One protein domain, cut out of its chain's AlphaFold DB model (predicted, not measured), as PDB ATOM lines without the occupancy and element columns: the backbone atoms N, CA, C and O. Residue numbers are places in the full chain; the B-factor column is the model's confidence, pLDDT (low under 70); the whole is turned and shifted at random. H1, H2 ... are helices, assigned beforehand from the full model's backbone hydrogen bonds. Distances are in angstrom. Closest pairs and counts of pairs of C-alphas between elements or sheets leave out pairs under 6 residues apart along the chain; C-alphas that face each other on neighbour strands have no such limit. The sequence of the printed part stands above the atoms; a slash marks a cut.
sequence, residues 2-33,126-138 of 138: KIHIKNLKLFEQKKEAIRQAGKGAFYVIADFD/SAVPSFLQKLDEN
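What this domain is: This is residues 2 to 33 and 126 to 138 of the 138 residues of the protein "Pyrimidine 5'-nucleotidase (UMPH-1)" of candidate division CPR1 bacterium ADurb.Bin160 (UniProt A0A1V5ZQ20). H1, the longest helix, makes one slanting arm of an open U; residues 22 to 33 turn at its base and run back as the other arm. H2, a shorter helix, is on the side of that second arm, and the middle of the U is empty. The printed part has 45 residues with two named helices, H1 then H2, and no named strand; the class is all helix. It is loose, with a radius of gyration of the C-alphas of 13.1 A and spans of 30 by 28 by 15 A.

Where its parts are: H1, residues 8 to 21, begins at C-alpha 8 (81.811, 101.851, 84.364) and is 20.2 A long. H2, residues 128 to 136, is 12.3 A long and ends at C-alpha 136 (106.601, 101.939, 100.849).

How they stand to each other: H1 and H2 are apart, with no C-alpha of the one within 8 A of the other. In both, every O i to N i+4 pair is within hydrogen-bond range. Residues 2 to 17 and 126 to 134 stand free.

The domain as a whole: The C-alphas farthest apart, of Lys 6 and Glu 137, are 32.2 A apart. Residues 34 to 125 are not printed; C-alphas 33 and 126 are 14.3 A apart across the cut. Residue 138 has pLDDT under 70.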
ATOM      1  N   LYS A   2      88.109 116.695  85.447       86.06
ATOM      2  CA  LYS A   2      86.969 115.982  84.854       86.06
ATOM      3  C   LYS A   2      87.341 114.505  84.758       86.06
ATOM      4  O   LYS A   2      88.271 114.168  84.034       86.06
ATOM      5  N   ILE A   3      86.668 113.648  85.520       93.25
ATOM      6  CA  ILE A   3      86.875 112.198  85.451       93.25
ATOM      7  C   ILE A   3      86.043 111.671  84.283       93.25
ATOM      8  O   ILE A   3      84.837 111.909  84.223       93.25
ATOM      9  N   HIS A   4      86.682 110.976  83.346       95.75
ATOM     10  CA  HIS A   4      86.006 110.327  82.229       95.75
ATOM     11  C   HIS A   4      86.258 108.820  82.287       95.75
ATOM     12  O   HIS A   4      87.401 108.378  82.206       95.75
ATOM     13  N   ILE A   5      85.190 108.034  82.432       96.94
ATOM     14  CA  ILE A   5      85.248 106.570  82.479       96.94
ATOM     15  C   ILE A   5      84.382 106.032  81.343       96.94
ATOM     16  O   ILE A   5      83.160 106.153  81.383       96.94
ATOM     17  N   LYS A   6      85.014 105.424  80.333       97.31
ATOM     18  CA  LYS A   6      84.323 104.898  79.141       97.31
ATOM     19  C   LYS A   6      83.408 103.708  79.456       97.31
ATOM     20  O   LYS A   6      82.346 103.580  78.859       97.31
ATOM     21  N   ASN A   7      83.824 102.823  80.366       98.12
ATOM     22  CA  ASN A   7      83.077 101.621  80.746       98.12
ATOM     23  C   ASN A   7      83.071 101.457  82.273       98.12
ATOM     24  O   ASN A   7      84.027 100.942  82.855       98.12
ATOM     25  N   LEU A   8      81.979 101.894  82.907       97.88
ATOM     26  CA  LEU A   8      81.811 101.851  84.364       97.88
ATOM     27  C   LEU A   8      81.800 100.421  84.917       97.88
ATOM     28  O   LEU A   8      82.395 100.164  85.957       97.88
ATOM     29  N   LYS A   9      81.182  99.471  84.203       98.38
ATOM     30  CA  LYS A   9      81.108  98.073  84.649       98.38
ATOM     31  C   LYS A   9      82.497  97.439  84.721       98.38
ATOM     32  O   LYS A   9      82.843  96.841  85.736       98.38
ATOM     33  N   LEU A  10      83.301  97.597  83.668       98.25
ATOM     34  CA  LEU A  10      84.666  97.066  83.636       98.25
ATOM     35  C   LEU A  10      85.568  97.752  84.671       98.25
ATOM     36  O   LEU A  10      86.420  97.099  85.268       98.25
ATOM     37  N   PHE A  11      85.384  99.058  84.889       97.88
ATOM     38  CA  PHE A  11      86.105  99.795  85.925       97.88
ATOM     39  C   PHE A  11      85.856  99.201  87.319       97.88
ATOM     40  O   PHE A  11      86.813  98.873  88.020       97.88
ATOM     41  N   GLU A  12      84.592  98.983  87.689       98.19
ATOM     42  CA  GLU A  12      84.230  98.392  88.983       98.19
ATOM     43  C   GLU A  12      84.757  96.957  89.137       98.19
ATOM     44  O   GLU A  12      85.300  96.613  90.186       98.19
ATOM     45  N   GLN A  13      84.700  96.146  88.075       98.44
ATOM     46  CA  GLN A  13      85.272  94.792  88.074       98.44
ATOM     47  C   GLN A  13      86.783  94.794  88.345       98.44
ATOM     48  O   GLN A  13      87.257  94.028  89.182       98.44
ATOM     49  N   LYS A  14      87.545  95.669  87.673       97.56
ATOM     50  CA  LYS A  14      88.998  95.790  87.887       97.56
ATOM     51  C   LYS A  14      89.326  96.270  89.300       97.56
ATOM     52  O   LYS A  14      90.251  95.750  89.916       97.56
ATOM     53  N   LYS A  15      88.561  97.235  89.819       96.94
ATOM     54  CA  LYS A  15      88.736  97.761  91.178       96.94
ATOM     55  C   LYS A  15      88.543  96.666  92.228       96.94
ATOM     56  O   LYS A  15      89.366  96.552  93.131       96.94
ATOM     57  N   GLU A  16      87.501  95.847  92.092       98.00
ATOM     58  CA  GLU A  16      87.250  94.750  93.030       98.00
ATOM     59  C   GLU A  16      88.293  93.631  92.905       98.00
ATOM     60  O   GLU A  16      88.765  93.136  93.924       98.00
ATOM     61  N   ALA A  17      88.745  93.303  91.689       97.19
ATOM     62  CA  ALA A  17      89.825  92.335  91.487       97.19
ATOM     63  C   ALA A  17      91.135  92.760  92.181       97.19
ATOM     64  O   ALA A  17      91.759  91.947  92.858       97.19
ATOM     65  N   ILE A  18      91.520  94.040  92.079       96.06
ATOM     66  CA  ILE A  18      92.691  94.588  92.790       96.06
ATOM     67  C   ILE A  18      92.503  94.468  94.310       96.06
ATOM     68  O   ILE A  18      93.419  94.066  95.023       96.06
ATOM     69  N   ARG A  19      91.299  94.776  94.809       95.50
ATOM     70  CA  ARG A  19      90.960  94.677  96.235       95.50
ATOM     71  C   ARG A  19      91.090  93.247  96.765       95.50
ATOM     72  O   ARG A  19      91.620  93.060  97.856       95.50
ATOM     73  N   GLN A  20      90.619  92.265  95.998       97.38
ATOM     74  CA  GLN A  20      90.644  90.845  96.364       97.38
ATOM     75  C   GLN A  20      92.044  90.232  96.291       97.38
ATOM     76  O   GLN A  20      92.383  89.411  97.138       97.38
ATOM     77  N   ALA A  21      92.863  90.641  95.316       95.94
ATOM     78  CA  ALA A  21      94.251  90.188  95.201       95.94
ATOM     79  C   ALA A  21      95.107  90.620  96.407       95.94
ATOM     80  O   ALA A  21      96.038  89.919  96.801       95.94
ATOM     81  N   GLY A  22      94.757  91.752  97.026       93.56
ATOM     82  CA  GLY A  22      95.416  92.262  98.221       93.56
ATOM     83  C   GLY A  22      96.790  92.877  97.941       93.56
ATOM     84  O   GLY A  22      97.310  92.849  96.827       93.56
ATOM     85  N   LYS A  23      97.390  93.462  98.985       90.31
ATOM     86  CA  LYS A  23      98.620  94.260  98.852       90.31
ATOM     87  C   LYS A  23      99.826  93.476  98.322       90.31
ATOM     88  O   LYS A  23     100.606  94.022  97.556       90.31
ATOM     89  N   GLY A  24      99.951  92.193  98.674       91.06
ATOM     90  CA  GLY A  24     101.098  91.361  98.287       91.06
ATOM     91  C   GLY A  24     101.163  91.029  96.793       91.06
ATOM     92  O   GLY A  24     102.192  90.562  96.321       91.06
ATOM     93  N   ALA A  25     100.079  91.272  96.053       92.38
ATOM     94  CA  ALA A  25     100.005  91.092  94.606       92.38
ATOM     95  C   ALA A  25      99.859  92.431  93.857       92.38
ATOM     96  O   ALA A  25      99.608  92.438  92.650       92.38
ATOM     97  N   PHE A  26      99.970  93.565  94.560       91.62
ATOM     98  CA  PHE A  26      99.774  94.886  93.981       91.62
ATOM     99  C   PHE A  26     101.106  95.523  93.594       91.62
ATOM    100  O   PHE A  26     101.967  95.765  94.435       91.62
ATOM    101  N   TYR A  27     101.233  95.861  92.313       92.50
ATOM    102  CA  TYR A  27     102.376  96.579  91.766       92.50
ATOM    103  C   TYR A  27     101.885  97.784  90.970       92.50
ATOM    104  O   TYR A  27     100.855  97.724  90.294       92.50
ATOM    105  N   VAL A  28     102.642  98.876  91.037       94.44
ATOM    106  CA  VAL A  28     102.379 100.097  90.273       94.44
ATOM    107  C   VAL A  28     103.450 100.244  89.205       94.44
ATOM    108  O   VAL A  28     104.637 100.267  89.511       94.44
ATOM    109  N   ILE A  29     103.016 100.393  87.957       96.44
ATOM    110  CA  ILE A  29     103.856 100.832  86.842       96.44
ATOM    111  C   ILE A  29     103.310 102.191  86.419       96.44
ATOM    112  O   ILE A  29     102.133 102.302  86.066       96.44
ATOM    113  N   ALA A  30     104.139 103.226  86.505       95.94
ATOM    114  CA  ALA A  30     103.759 104.591  86.183       95.94
ATOM    115  C   ALA A  30     104.850 105.262  85.350       95.94
ATOM    116  O   ALA A  30     106.038 105.081  85.603       95.94
ATOM    117  N   ASP A  31     104.412 106.054  84.378       96.81
ATOM    118  CA  ASP A  31     105.250 107.040  83.708       96.81
ATOM    119  C   ASP A  31     105.591 108.200  84.669       96.81
ATOM    120  O   ASP A  31     104.914 108.393  85.684       96.81
ATOM    121  N   PHE A  32     106.631 108.976  84.366       94.56
ATOM    122  CA  PHE A  32     107.121 110.053  85.223       94.56
ATOM    123  C   PHE A  32     106.668 111.435  84.735       94.56
ATOM    124  O   PHE A  32     105.869 112.099  85.410       94.56
ATOM    125  N   ASP A  33     107.146 111.861  83.564       93.31
ATOM    126  CA  ASP A  33     106.934 113.210  83.040       93.31
ATOM    127  C   ASP A  33     105.455 113.466  82.741       93.31
ATOM    128  O   ASP A  33     104.802 112.746  81.995       93.31
ATOM    129  N   SER A 126     100.696 117.045  93.778       93.94
ATOM    130  CA  SER A 126     100.585 117.228  95.235       93.94
ATOM    131  C   SER A 126     100.382 115.943  96.049       93.94
ATOM    132  O   SER A 126     100.844 115.864  97.181       93.94
ATOM    133  N   ALA A 127      99.714 114.932  95.487       95.69
ATOM    134  CA  ALA A 127      99.462 113.652  96.152       95.69
ATOM    135  C   ALA A 127     100.550 112.588  95.914       95.69
ATOM    136  O   ALA A 127     100.470 111.511  96.491       95.69
ATOM    137  N   VAL A 128     101.549 112.843  95.061       96.75
ATOM    138  CA  VAL A 128     102.594 111.853  94.749       96.75
ATOM    139  C   VAL A 128     103.458 111.512  95.964       96.75
ATOM    140  O   VAL A 128     103.662 110.322  96.184       96.75
ATOM    141  N   PRO A 129     103.906 112.467  96.805       96.44
ATOM    142  CA  PRO A 129     104.675 112.119  98.000       96.44
ATOM    143  C   PRO A 129     103.931 111.164  98.945       96.44
ATOM    144  O   PRO A 129     104.480 110.139  99.339       96.44
ATOM    145  N   SER A 130     102.657 111.441  99.251       97.00
ATOM    146  CA  SER A 130     101.852 110.568 100.117       97.00
ATOM    147  C   SER A 130     101.494 109.241  99.447       97.00
ATOM    148  O   SER A 130     101.419 108.214 100.115       97.00
ATOM    149  N   PHE A 131     101.309 109.237  98.127       96.12
ATOM    150  CA  PHE A 131     101.130 108.016  97.348       96.12
ATOM    151  C   PHE A 131     102.355 107.099  97.438       96.12
ATOM    152  O   PHE A 131     102.197 105.925  97.758       96.12
ATOM    153  N   LEU A 132     103.562 107.630  97.215       96.31
ATOM    154  CA  LEU A 132     104.808 106.861  97.303       96.31
ATOM    155  C   LEU A 132     105.059 106.358  98.728       96.31
ATOM    156  O   LEU A 132     105.360 105.183  98.901       96.31
ATOM    157  N   GLN A 133     104.833 107.200  99.742       96.06
ATOM    158  CA  GLN A 133     104.901 106.783 101.146       96.06
ATOM    159  C   GLN A 133     103.960 105.604 101.426       96.06
ATOM    160  O   GLN A 133     104.346 104.637 102.073       96.06
ATOM    161  N   LYS A 134     102.732 105.638 100.892       94.00
ATOM    162  CA  LYS A 134     101.771 104.551 101.094       94.00
ATOM    163  C   LYS A 134     102.178 103.249 100.409       94.00
ATOM    164  O   LYS A 134     101.788 102.179 100.872       94.00
ATOM    165  N   LEU A 135     102.906 103.334  99.296       93.56
ATOM    166  CA  LEU A 135     103.450 102.159  98.624       93.56
ATOM    167  C   LEU A 135     104.599 101.539  99.420       93.56
ATOM    168  O   LEU A 135     104.639 100.318  99.503       93.56
ATOM    169  N   ASP A 136     105.454 102.363 100.030       92.00
ATOM    170  CA  ASP A 136     106.601 101.939 100.849       92.00
ATOM    171  C   ASP A 136     106.192 101.271 102.176       92.00
ATOM    172  O   ASP A 136     106.868 100.378 102.670       92.00
ATOM    173  N   GLU A 137     105.032 101.636 102.733       88.12
ATOM    174  CA  GLU A 137     104.455 100.990 103.925       88.12
ATOM    175  C   GLU A 137     104.019  99.520 103.718       88.12
ATOM    176  O   GLU A 137     103.601  98.866 104.685       88.12
ATOM    177  N   ASN A 138     104.006  99.009 102.480       61.25
ATOM    178  CA  ASN A 138     103.483  97.668 102.173       61.25
ATOM    179  C   ASN A 138     104.487  96.545 102.369       61.25
ATOM    180  O   ASN A 138     103.993  95.500 102.880       61.25
TER     181      ASN A 138